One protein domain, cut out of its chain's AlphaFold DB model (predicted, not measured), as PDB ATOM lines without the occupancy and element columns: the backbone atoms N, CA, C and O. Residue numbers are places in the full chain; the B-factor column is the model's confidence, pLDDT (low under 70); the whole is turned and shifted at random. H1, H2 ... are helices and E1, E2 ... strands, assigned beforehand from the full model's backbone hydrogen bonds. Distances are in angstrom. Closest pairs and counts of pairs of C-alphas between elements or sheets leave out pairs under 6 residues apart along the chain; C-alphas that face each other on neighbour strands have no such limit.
ATOM      1  N   ALA A  84     -45.217  29.523   9.840       66.06
ATOM      2  CA  ALA A  84     -43.956  29.660   9.144       66.06
ATOM      3  C   ALA A  84     -42.782  29.554  10.125       66.06
ATOM      4  O   ALA A  84     -42.937  29.730  11.328       66.06
ATOM      5  N   LEU A  85     -41.571  29.304   9.620       63.28
ATOM      6  CA  LEU A  85     -40.379  29.134  10.469       63.28
ATOM      7  C   LEU A  85     -40.057  30.355  11.354       63.28
ATOM      8  O   LEU A  85     -39.423  30.195  12.386       63.28
ATOM      9  N   PHE A  86     -40.516  31.547  10.970       56.69
ATOM     10  CA  PHE A  86     -40.373  32.794  11.730       56.69
ATOM     11  C   PHE A  86     -41.549  33.094  12.680       56.69
ATOM     12  O   PHE A  86     -41.488  34.058  13.433       56.69
ATOM     13  N   GLU A  87     -42.613  32.291  12.631       70.44
ATOM     14  CA  GLU A  87     -43.732  32.283  13.592       70.44
ATOM     15  C   GLU A  87     -43.513  31.203  14.671       70.44
ATOM     16  O   GLU A  87     -44.373  30.957  15.511       70.44
ATOM     17  N   LEU A  88     -42.353  30.541  14.628       79.88
ATOM     18  CA  LEU A  88     -41.865  29.608  15.628       79.88
ATOM     19  C   LEU A  88     -40.750  30.281  16.434       79.88
ATOM     20  O   LEU A  88     -39.872  30.942  15.876       79.88
ATOM     21  N   ASP A  89     -40.747  30.045  17.739       83.31
ATOM     22  CA  ASP A  89     -39.662  30.439  18.626       83.31
ATOM     23  C   ASP A  89     -38.381  29.690  18.266       83.31
ATOM     24  O   ASP A  89     -38.365  28.457  18.205       83.31
ATOM     25  N   TYR A  90     -37.277  30.414  18.103       84.25
ATOM     26  CA  TYR A  90     -35.967  29.786  18.015       84.25
ATOM     27  C   TYR A  90     -35.421  29.547  19.425       84.25
ATOM     28  O   TYR A  90     -35.126  30.481  20.170       84.25
ATOM     29  N   VAL A  91     -35.310  28.279  19.809       85.12
ATOM     30  CA  VAL A  91     -34.807  27.856  21.118       85.12
ATOM     31  C   VAL A  91     -33.430  27.239  20.932       85.12
ATOM     32  O   VAL A  91     -33.278  26.330  20.125       85.12
ATOM     33  N   CYS A  92     -32.446  27.666  21.724       84.94
ATOM     34  CA  CYS A  92     -31.132  27.027  21.814       84.94
ATOM     35  C   CYS A  92     -30.786  26.710  23.265       84.94
ATOM     36  O   CYS A  92     -30.863  27.578  24.132       84.94
ATOM     37  N   ARG A  93     -30.347  25.472  23.524       85.00
ATOM     38  CA  ARG A  93     -29.840  25.006  24.829       85.00
ATOM     39  C   ARG A  93     -30.786  25.350  25.991       85.00
ATOM     40  O   ARG A  93     -30.352  25.793  27.051       85.00
ATOM     41  N   GLY A  94     -32.089  25.181  25.764       80.56
ATOM     42  CA  GLY A  94     -33.124  25.464  26.761       80.56
ATOM     43  C   GLY A  94     -33.456  26.949  26.961       80.56
ATOM     44  O   GLY A  94     -34.120  27.269  27.937       80.56
ATOM     45  N   LYS A  95     -33.023  27.858  26.074       81.12
ATOM     46  CA  LYS A  95     -33.328  29.296  26.152       81.12
ATOM     47  C   LYS A  95     -33.924  29.813  24.846       81.12
ATOM     48  O   LYS A  95     -33.471  29.428  23.769       81.12
ATOM     49  N   LEU A  96     -34.898  30.718  24.947       79.88
ATOM     50  CA  LEU A  96     -35.391  31.489  23.805       79.88
ATOM     51  C   LEU A  96     -34.261  32.378  23.265       79.88
ATOM     52  O   LEU A  96     -33.528  32.987  24.046       79.88
ATOM     53  N   GLN A  97     -34.103  32.437  21.948       79.81
ATOM     54  CA  GLN A  97     -33.090  33.222  21.243       79.81
ATOM     55  C   GLN A  97     -33.735  34.013  20.093       79.81
ATOM     56  O   GLN A  97     -34.792  33.619  19.596       79.81
ATOM     57  N   PRO A  98     -33.117  35.117  19.632       77.50
ATOM     58  CA  PRO A  98     -33.534  35.755  18.389       77.50
ATOM     59  C   PRO A  98     -33.416  34.769  17.216       77.50
ATOM     60  O   PRO A  98     -32.452  34.007  17.124       77.50
ATOM     61  N   VAL A  99     -34.394  34.799  16.308       76.38
ATOM     62  CA  VAL A  99     -34.387  33.978  15.088       76.38
ATOM     63  C   VAL A  99     -33.171  34.361  14.226       76.38
ATOM     64  O   VAL A  99     -32.958  35.555  13.992       76.38
ATOM     65  N   PRO A 100     -32.363  33.397  13.739       73.00
ATOM     66  CA  PRO A 100     -31.185  33.703  12.934       73.00
ATOM     67  C   PRO A 100     -31.569  34.376  11.600       73.00
ATOM     68  O   PRO A 100     -32.546  33.975  10.965       73.00
ATOM     69  N   PRO A 101     -30.792  35.373  11.127       68.00
ATOM     70  CA  PRO A 101     -31.142  36.169   9.945       68.00
ATOM     71  C   PRO A 101     -31.044  35.401   8.616       68.00
ATOM     72  O   PRO A 101     -31.566  35.873   7.605       68.00
ATOM     73  N   ARG A 102     -30.401  34.225   8.594       68.44
ATOM     74  CA  ARG A 102     -30.419  33.280   7.470       68.44
ATOM     75  C   ARG A 102     -30.813  31.891   7.966       68.44
ATOM     76  O   ARG A 102     -30.224  31.371   8.905       68.44
ATOM     77  N   LEU A 103     -31.812  31.294   7.310       59.88
ATOM     78  CA  LEU A 103     -32.238  29.904   7.534       59.88
ATOM     79  C   LEU A 103     -31.540  28.906   6.599       59.88
ATOM     80  O   LEU A 103     -31.750  27.708   6.741       59.88
ATOM     81  N   GLU A 104     -30.711  29.369   5.664       54.47
ATOM     82  CA  GLU A 104     -29.896  28.486   4.818       54.47
ATOM     83  C   GLU A 104     -28.937  27.646   5.692       54.47
ATOM     84  O   GLU A 104     -28.834  26.432   5.505       54.47
ATOM     85  N   ASP A 105     -28.413  28.248   6.765       49.94
ATOM     86  CA  ASP A 105     -27.672  27.577   7.843       49.94
ATOM     87  C   ASP A 105     -28.575  26.709   8.753       49.94
ATOM     88  O   ASP A 105     -28.142  25.700   9.304       49.94
ATOM     89  N   ALA A 106     -29.865  27.044   8.878       47.06
ATOM     90  CA  ALA A 106     -30.824  26.343   9.743       47.06
ATOM     91  C   ALA A 106     -31.329  25.001   9.175       47.06
ATOM     92  O   ALA A 106     -32.067  24.286   9.857       47.06
ATOM     93  N   SER A 107     -30.882  24.628   7.971       53.34
ATOM     94  CA  SER A 107     -30.905  23.244   7.471       53.34
ATOM     95  C   SER A 107     -30.242  22.282   8.470       53.34
ATOM     96  O   SER A 107     -30.677  21.143   8.620       53.34
ATOM     97  N   HIS A 108     -29.232  22.781   9.193       59.09
ATOM     98  CA  HIS A 108     -28.621  22.149  10.355       59.09
ATOM     99  C   HIS A 108     -28.645  23.141  11.524       59.09
ATOM    100  O   HIS A 108     -27.639  23.775  11.843       59.09
ATOM    101  N   ALA A 109     -29.807  23.291  12.171       66.69
ATOM    102  CA  ALA A 109     -29.863  23.957  13.471       66.69
ATOM    103  C   ALA A 109     -28.795  23.329  14.403       66.69
ATOM    104  O   ALA A 109     -28.761  22.100  14.500       66.69
ATOM    105  N   PRO A 110     -27.914  24.123  15.051       73.69
ATOM    106  CA  PRO A 110     -26.825  23.591  15.873       73.69
ATOM    107  C   PRO A 110     -27.321  22.650  16.974       73.69
ATOM    108  O   PRO A 110     -28.457  22.778  17.423       73.69
ATOM    109  N   ASP A 111     -26.467  21.756  17.477       80.56
ATOM    110  CA  ASP A 111     -26.876  20.795  18.507       80.56
ATOM    111  C   ASP A 111     -27.508  21.474  19.736       80.56
ATOM    112  O   ASP A 111     -26.939  22.369  20.375       80.56
ATOM    113  N   GLY A 112     -28.724  21.031  20.064       81.69
ATOM    114  CA  GLY A 112     -29.550  21.620  21.117       81.69
ATOM    115  C   GLY A 112     -30.299  22.899  20.719       81.69
ATOM    116  O   GLY A 112     -30.918  23.507  21.592       81.69
ATOM    117  N   CYS A 113     -30.265  23.307  19.449       86.00
ATOM    118  CA  CYS A 113     -31.114  24.346  18.872       86.00
ATOM    119  C   CYS A 113     -32.266  23.758  18.046       86.00
ATOM    120  O   CYS A 113     -32.153  22.687  17.453       86.00
ATOM    121  N   GLY A 114     -33.384  24.476  17.974       84.31
ATOM    122  CA  GLY A 114     -34.524  24.092  17.153       84.31
ATOM    123  C   GLY A 114     -35.658  25.108  17.194       84.31
ATOM    124  O   GLY A 114     -35.720  25.973  18.067       84.31
ATOM    125  N   PHE A 115     -36.578  24.978  16.243       85.00
ATOM    126  CA  PHE A 115     -37.795  25.781  16.202       85.00
ATOM    127  C   PHE A 115     -38.898  25.121  17.026       85.00
ATOM    128  O   PHE A 115     -39.242  23.955  16.812       85.00
ATOM    129  N   HIS A 116     -39.453  25.883  17.961       87.75
ATOM    130  CA  HIS A 116     -40.552  25.486  18.823       87.75
ATOM    131  C   HIS A 116     -41.803  26.301  18.495       87.75
ATOM    132  O   HIS A 116     -41.754  27.492  18.219       87.75
ATOM    133  N   CYS A 117     -42.950  25.644  18.532       87.06
ATOM    134  CA  CYS A 117     -44.250  26.250  18.305       87.06
ATOM    135  C   CYS A 117     -44.845  26.694  19.647       87.06
ATOM    136  O   CYS A 117     -44.739  25.962  20.631       87.06
ATOM    137  N   ARG A 118     -45.461  27.874  19.715       85.81
ATOM    138  CA  ARG A 118     -46.084  28.388  20.941       85.81
ATOM    139  C   ARG A 118     -47.343  29.168  20.609       85.81
ATOM    140  O   ARG A 118     -47.456  29.734  19.529       85.81
ATOM    141  N   ASP A 119     -48.256  29.226  21.563       85.19
ATOM    142  CA  ASP A 119     -49.245  30.290  21.605       85.19
ATOM    143  C   ASP A 119     -48.560  31.650  21.778       85.19
ATOM    144  O   ASP A 119     -47.730  31.843  22.659       85.19
ATOM    145  N   ASN A 120     -48.936  32.601  20.934       79.56
ATOM    146  CA  ASN A 120     -48.469  33.980  20.984       79.56
ATOM    147  C   ASN A 120     -49.148  34.791  22.096       79.56
ATOM    148  O   ASN A 120     -48.635  35.844  22.460       79.56
ATOM    149  N   MET A 121     -50.305  34.338  22.600       79.06
ATOM    150  CA  MET A 121     -51.108  35.001  23.638       79.06
ATOM    151  C   MET A 121     -51.477  34.017  24.760       79.06
ATOM    152  O   MET A 121     -52.655  33.760  25.011       79.06
ATOM    153  N   THR A 122     -50.482  33.415  25.415       75.56
ATOM    154  CA  THR A 122     -50.655  32.220  26.265       75.56
ATOM    155  C   THR A 122     -51.773  32.312  27.324       75.56
ATOM    156  O   THR A 122     -52.482  31.333  27.545       75.56
ATOM    157  N   SER A 123     -52.003  33.475  27.947       73.94
ATOM    158  CA  SER A 123     -53.086  33.667  28.940       73.94
ATOM    159  C   SER A 123     -54.494  33.862  28.345       73.94
ATOM    160  O   SER A 123     -55.497  33.629  29.028       73.94
ATOM    161  N   VAL A 124     -54.579  34.275  27.079       82.12
ATOM    162  CA  VAL A 124     -55.828  34.533  26.345       82.12
ATOM    163  C   VAL A 124     -56.264  33.281  25.584       82.12
ATOM    164  O   VAL A 124     -57.446  32.937  25.577       82.12
ATOM    165  N   CYS A 125     -55.312  32.553  24.995       86.38
ATOM    166  CA  CYS A 125     -55.578  31.419  24.111       86.38
ATOM    167  C   CYS A 125     -56.444  30.326  24.747       86.38
ATOM    168  O   CYS A 125     -57.385  29.856  24.109       86.38
ATOM    169  N   ALA A 126     -56.188  29.971  26.010       88.19
ATOM    170  CA  ALA A 126     -56.992  28.984  26.731       88.19
ATOM    171  C   ALA A 126     -58.460  29.425  26.907       88.19
ATOM    172  O   ALA A 126     -59.368  28.604  26.789       88.19
ATOM    173  N   GLN A 127     -58.703  30.720  27.147       87.69
ATOM    174  CA  GLN A 127     -60.053  31.268  27.320       87.69
ATOM    175  C   GLN A 127     -60.815  31.308  25.994       87.69
ATOM    176  O   GLN A 127     -61.965  30.883  25.924       87.69
ATOM    177  N   GLU A 128     -60.164  31.774  24.929       88.69
ATOM    178  CA  GLU A 128     -60.777  31.864  23.602       88.69
ATOM    179  C   GLU A 128     -61.049  30.478  23.006       88.69
ATOM    180  O   GLU A 128     -62.110  30.239  22.431       88.69
ATOM    181  N   ALA A 129     -60.155  29.509  23.214       90.06
ATOM    182  CA  ALA A 129     -60.403  28.128  22.808       90.06
ATOM    183  C   ALA A 129     -61.587  27.488  23.553       90.06
ATOM    184  O   ALA A 129     -62.349  26.744  22.937       90.06
ATOM    185  N   ALA A 130     -61.795  27.821  24.833       92.38
ATOM    186  CA  ALA A 130     -62.981  27.403  25.587       92.38
ATOM    187  C   ALA A 130     -64.287  28.054  25.076       92.38
ATOM    188  O   ALA A 130     -65.366  27.510  25.301       92.38
ATOM    189  N   ARG A 131     -64.196  29.173  24.344       92.31
ATOM    190  CA  ARG A 131     -65.301  29.833  23.614       92.31
ATOM    191  C   ARG A 131     -65.431  29.348  22.160       92.31
ATOM    192  O   ARG A 131     -65.980  30.049  21.316       92.31
ATOM    193  N   ASP A 132     -64.886  28.171  21.848       93.00
ATOM    194  CA  ASP A 132     -64.848  27.579  20.504       93.00
ATOM    195  C   ASP A 132     -64.132  28.427  19.426       93.00
ATOM    196  O   ASP A 132     -64.232  28.130  18.231       93.00
ATOM    197  N   ALA A 133     -63.321  29.424  19.810       90.69
ATOM    198  CA  ALA A 133     -62.667  30.331  18.859       90.69
ATOM    199  C   ALA A 133     -61.746  29.606  17.858       90.69
ATOM    200  O   ALA A 133     -61.611  30.040  16.716       90.69
ATOM    201  N   CYS A 134     -61.166  28.454  18.220       88.94
ATOM    202  CA  CYS A 134     -60.399  27.619  17.283       88.94
ATOM    203  C   CYS A 134     -61.227  27.121  16.076       88.94
ATOM    204  O   CYS A 134     -60.646  26.774  15.043       88.94
ATOM    205  N   LYS A 135     -62.563  27.062  16.205       88.75
ATOM    206  CA  LYS A 135     -63.523  26.695  15.151       88.75
ATOM    207  C   LYS A 135     -64.172  27.924  14.512       88.75
ATOM    208  O   LYS A 135     -64.307  27.955  13.294       88.75
ATOM    209  N   THR A 136     -64.582  28.908  15.317       89.56
ATOM    210  CA  THR A 136     -65.343  30.087  14.852       89.56
ATOM    211  C   THR A 136     -64.454  31.207  14.305       89.56
ATOM    212  O   THR A 136     -64.884  31.952  13.431       89.56
ATOM    213  N   ASN A 137     -63.194  31.290  14.745       83.50
ATOM    214  CA  ASN A 137     -62.180  32.219  14.243       83.50
ATOM    215  C   ASN A 137     -60.836  31.502  13.958       83.50
ATOM    216  O   ASN A 137     -59.800  31.818  14.556       83.50
ATOM    217  N   PRO A 138     -60.812  30.517  13.037       81.62
ATOM    218  CA  PRO A 138     -59.636  29.687  12.802       81.62
ATOM    219  C   PRO A 138     -58.477  30.470  12.174       81.62
ATOM    220  O   PRO A 138     -57.327  30.096  12.378       81.62
ATOM    221  N   ALA A 139     -58.748  31.546  11.430       76.81
ATOM    222  CA  ALA A 139     -57.706  32.365  10.813       76.81
ATOM    223  C   ALA A 139     -56.825  33.037  11.876       76.81
ATOM    224  O   ALA A 139     -55.605  32.892  11.845       76.81
ATOM    225  N   VAL A 140     -57.432  33.706  12.863       79.44
ATOM    226  CA  VAL A 140     -56.659  34.395  13.902       79.44
ATOM    227  C   VAL A 140     -56.169  33.420  14.969       79.44
ATOM    228  O   VAL A 140     -55.005  33.478  15.362       79.44
ATOM    229  N   MET A 141     -57.003  32.468  15.394       85.06
ATOM    230  CA  MET A 141     -56.631  31.525  16.451       85.06
ATOM    231  C   MET A 141     -55.527  30.548  16.034       85.06
ATOM    232  O   MET A 141     -54.755  30.123  16.883       85.06
ATOM    233  N   ARG A 142     -55.368  30.213  14.747       82.62
ATOM    234  CA  ARG A 142     -54.227  29.387  14.302       82.62
ATOM    235  C   ARG A 142     -52.915  30.162  14.198       82.62
ATOM    236  O   ARG A 142     -51.866  29.534  14.269       82.62
ATOM    237  N   VAL A 143     -52.966  31.489  14.056       78.12
ATOM    238  CA  VAL A 143     -51.776  32.357  14.068       78.12
ATOM    239  C   VAL A 143     -51.383  32.714  15.499       78.12
ATOM    240  O   VAL A 143     -50.208  32.644  15.837       78.12
ATOM    241  N   GLN A 144     -52.351  33.072  16.351       82.81
ATOM    242  CA  GLN A 144     -52.066  33.528  17.716       82.81
ATOM    243  C   GLN A 144     -52.100  32.427  18.775       82.81
ATOM    244  O   GLN A 144     -51.489  32.578  19.830       82.81
ATOM    245  N   CYS A 145     -52.791  31.322  18.508       87.88
ATOM    246  CA  CYS A 145     -52.948  30.205  19.436       87.88
ATOM    247  C   CYS A 145     -52.672  28.833  18.774       87.88
ATOM    248  O   CYS A 145     -53.486  27.909  18.910       87.88
ATOM    249  N   PRO A 146     -51.567  28.651  18.014       87.38
ATOM    250  CA  PRO A 146     -51.297  27.396  17.317       87.38
ATOM    251  C   PRO A 146     -51.074  26.199  18.256       87.38
ATOM    252  O   PRO A 146     -51.306  25.065  17.830       87.38
ATOM    253  N   ALA A 147     -50.634  26.385  19.503       88.19
ATOM    254  CA  ALA A 147     -50.458  25.277  20.440       88.19
ATOM    255  C   ALA A 147     -51.808  24.867  21.037       88.19
ATOM    256  O   ALA A 147     -52.199  23.705  20.900       88.19
ATOM    257  N   THR A 148     -52.559  25.824  21.590       90.56
ATOM    258  CA  THR A 148     -53.897  25.590  22.149       90.56
ATOM    259  C   THR A 148     -54.869  25.041  21.094       90.56
ATOM    260  O   THR A 148     -55.565  24.064  21.356       90.56
ATOM    261  N   CYS A 149     -54.881  25.581  19.869       90.50
ATOM    262  CA  CYS A 149     -55.735  25.075  18.787       90.50
ATOM    263  C   CYS A 149     -55.176  23.831  18.067       90.50
ATOM    264  O   CYS A 149     -55.646  23.477  16.985       90.50
ATOM    265  N   GLY A 150     -54.164  23.160  18.632       88.25
ATOM    266  CA  GLY A 150     -53.657  21.869  18.157       88.25
ATOM    267  C   GLY A 150     -52.832  21.904  16.864       88.25
ATOM    268  O   GLY A 150     -52.374  20.852  16.416       88.25
ATOM    269  N   VAL A 151     -52.587  23.082  16.287       85.50
ATOM    270  CA  VAL A 151     -51.789  23.278  15.063       85.50
ATOM    271  C   VAL A 151     -50.358  22.780  15.264       85.50
ATOM    272  O   VAL A 151     -49.868  22.000  14.455       85.50
ATOM    273  N   CYS A 152     -49.701  23.133  16.375       86.75
ATOM    274  CA  CYS A 152     -48.348  22.652  16.684       86.75
ATOM    275  C   CYS A 152     -48.272  21.114  16.690       86.75
ATOM    276  O   CYS A 152     -47.372  20.525  16.086       86.75
ATOM    277  N   LYS A 153     -49.264  20.467  17.324       86.75
ATOM    278  CA  LYS A 153     -49.377  19.006  17.440       86.75
ATOM    279  C   LYS A 153     -49.622  18.346  16.081       86.75
ATOM    280  O   LYS A 153     -48.947  17.375  15.760       86.75
ATOM    281  N   ALA A 154     -50.538  18.891  15.278       82.31
ATOM    282  CA  ALA A 154     -50.835  18.400  13.930       82.31
ATOM    283  C   ALA A 154     -49.623  18.475  12.983       82.31
ATOM    284  O   ALA A 154     -49.534  17.715  12.026       82.31
ATOM    285  N   LEU A 155     -48.676  19.375  13.258       76.69
ATOM    286  CA  LEU A 155     -47.489  19.613  12.435       76.69
ATOM    287  C   LEU A 155     -46.221  18.915  12.945       76.69
ATOM    288  O   LEU A 155     -45.148  19.140  12.375       76.69
ATOM    289  N   GLY A 156     -46.318  18.128  14.023       80.31
ATOM    290  CA  GLY A 156     -45.184  17.436  14.644       80.31
ATOM    291  C   GLY A 156     -44.107  18.363  15.226       80.31
ATOM    292  O   GLY A 156     -42.994  17.914  15.491       80.31
ATOM    293  N   VAL A 157     -44.401  19.656  15.407       81.69
ATOM    294  CA  VAL A 157     -43.435  20.634  15.926       81.69
ATOM    295  C   VAL A 157     -43.469  20.616  17.454       81.69
ATOM    296  O   VAL A 157     -44.541  20.591  18.062       81.69
ATOM    297  N   ARG A 158     -42.291  20.641  18.089       86.88
ATOM    298  CA  ARG A 158     -42.174  20.699  19.554       86.88
ATOM    299  C   ARG A 158     -42.820  21.975  20.079       86.88
ATOM    300  O   ARG A 158     -42.622  23.038  19.501       86.88
ATOM    301  N   VAL A 159     -43.550  21.883  21.185       85.88
ATOM    302  CA  VAL A 159     -44.139  23.062  21.829       85.88
ATOM    303  C   VAL A 159     -43.114  23.712  22.768       85.88
ATOM    304  O   VAL A 159     -42.382  23.011  23.472       85.88
ATOM    305  N   ALA A 160     -43.012  25.040  22.749       79.81
ATOM    306  CA  ALA A 160     -42.350  25.810  23.802       79.81
ATOM    307  C   ALA A 160     -43.353  26.061  24.934       79.81
ATOM    308  O   ALA A 160     -44.506  26.394  24.683       79.81
ATOM    309  N   THR A 161     -42.924  25.892  26.182       73.31
ATOM    310  CA  THR A 161     -43.732  26.170  27.371       73.31
ATOM    311  C   THR A 161     -43.198  27.416  28.089       73.31
ATOM    312  O   THR A 161     -41.983  27.629  28.142       73.31
ATOM    313  N   GLU A 162     -44.091  28.271  28.601       64.62
ATOM    314  CA  GLU A 162     -43.723  29.577  29.187       64.62
ATOM    315  C   GLU A 162     -42.714  29.469  30.332       64.62
ATOM    316  O   GLU A 162     -41.775  30.258  30.405       64.62
ATOM    317  N   ASP A 163     -42.865  28.444  31.177       67.12
ATOM    318  CA  ASP A 163     -41.994  28.145  32.319       67.12
ATOM    319  C   ASP A 163     -40.517  27.982  31.929       67.12
ATOM    320  O   ASP A 163     -39.631  28.257  32.735       67.12
ATOM    321  N   LYS A 164     -40.241  27.556  30.690       66.25
ATOM    322  CA  LYS A 164     -38.881  27.309  30.182       66.25
ATOM    323  C   LYS A 164     -38.380  28.391  29.239       66.25
ATOM    324  O   LYS A 164     -37.173  28.540  29.074       66.25
ATOM    325  N   TYR A 165     -39.286  29.132  28.607       67.06
ATOM    326  CA  TYR A 165     -38.957  29.996  27.473       67.06
ATOM    327  C   TYR A 165     -39.619  31.375  27.568       67.06
ATOM    328  O   TYR A 165     -40.064  31.909  26.553       67.06
ATOM    329  N   ARG A 166     -39.711  31.959  28.768       68.38
ATOM    330  CA  ARG A 166     -40.315  33.284  28.981       68.38
ATOM    331  C   ARG A 166     -39.780  34.330  27.985       68.38
ATOM    332  O   ARG A 166     -38.569  34.459  27.791       68.38
TER     333      ARG A 166
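AT A GLANCE: This is residues 84 to 166 of the 299 residues of the protein "Hypothetical protein" of Phaeocystis antarctica (UniProt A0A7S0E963). What shape do these atoms make? They make an elongated body of two lobes: a small antiparallel sheet, E2 - E1 - E3, with short H1 near it, and a loose group of helices, H2, H3 and H4. H5 comes close to H4, and the last stretch returns to the sheet, which H6 only grazes. What is it built of? The printed part has 83 residues with six named helices and three named strands, in the order E1 E2 H1 E3 H2 H3 H4 H5 H6, of mixed class. It is compact, with a radius of gyration of the C-alphas of 13.5 A, and spans 40 by 25 by 20 A.

IN THESE COORDINATES: Where are the strands? E1 is residues 89 to 92, 9.7 A long from C-alpha 89 at (-39.662, 30.439, 18.626); E2 is 95 to 97 and E3 113 to 116. Where are the helices? H2 is residues 122 to 130, 13.3 A long, and H4 138 to 144, 9.8 A. H1 is 105 to 108, H3 133 to 136, H5 151 to 154 and H6 162 to 165, ending at C-alpha (-38.957, 29.996, 27.473).

HOW THE PARTS SIT: How do the strands pair? N 91 and O 114 of E1 and E3 are 2.9 A apart; in the hairpin E1 and E2, N 97 and O 90 are 2.8 A apart. E2, H1 and E3 form a split strand-helix-strand unit, E1 between its strands, with a right-handed crossover. What of the helices? H3 and H4 only just touch, only at the corner, with 3 pairs of C-alphas within 8 A, the closest Cys 134 and Met 141 at 5.5 A. Within hydrogen-bond range are 3 of 5 O i to N i+4 pairs in H2 and 2 of 3 in H4; the other helices are too short for such a pair.

THE WHOLE: How far does it reach? The two C-alphas farthest apart, of Asp 105 and Arg 131, are 40.9 A apart. Is it whole and sure? The printed part has no cut and no long link; pLDDT is under 70 at residues 84 to 86, 101 to 109 and 162 to 166.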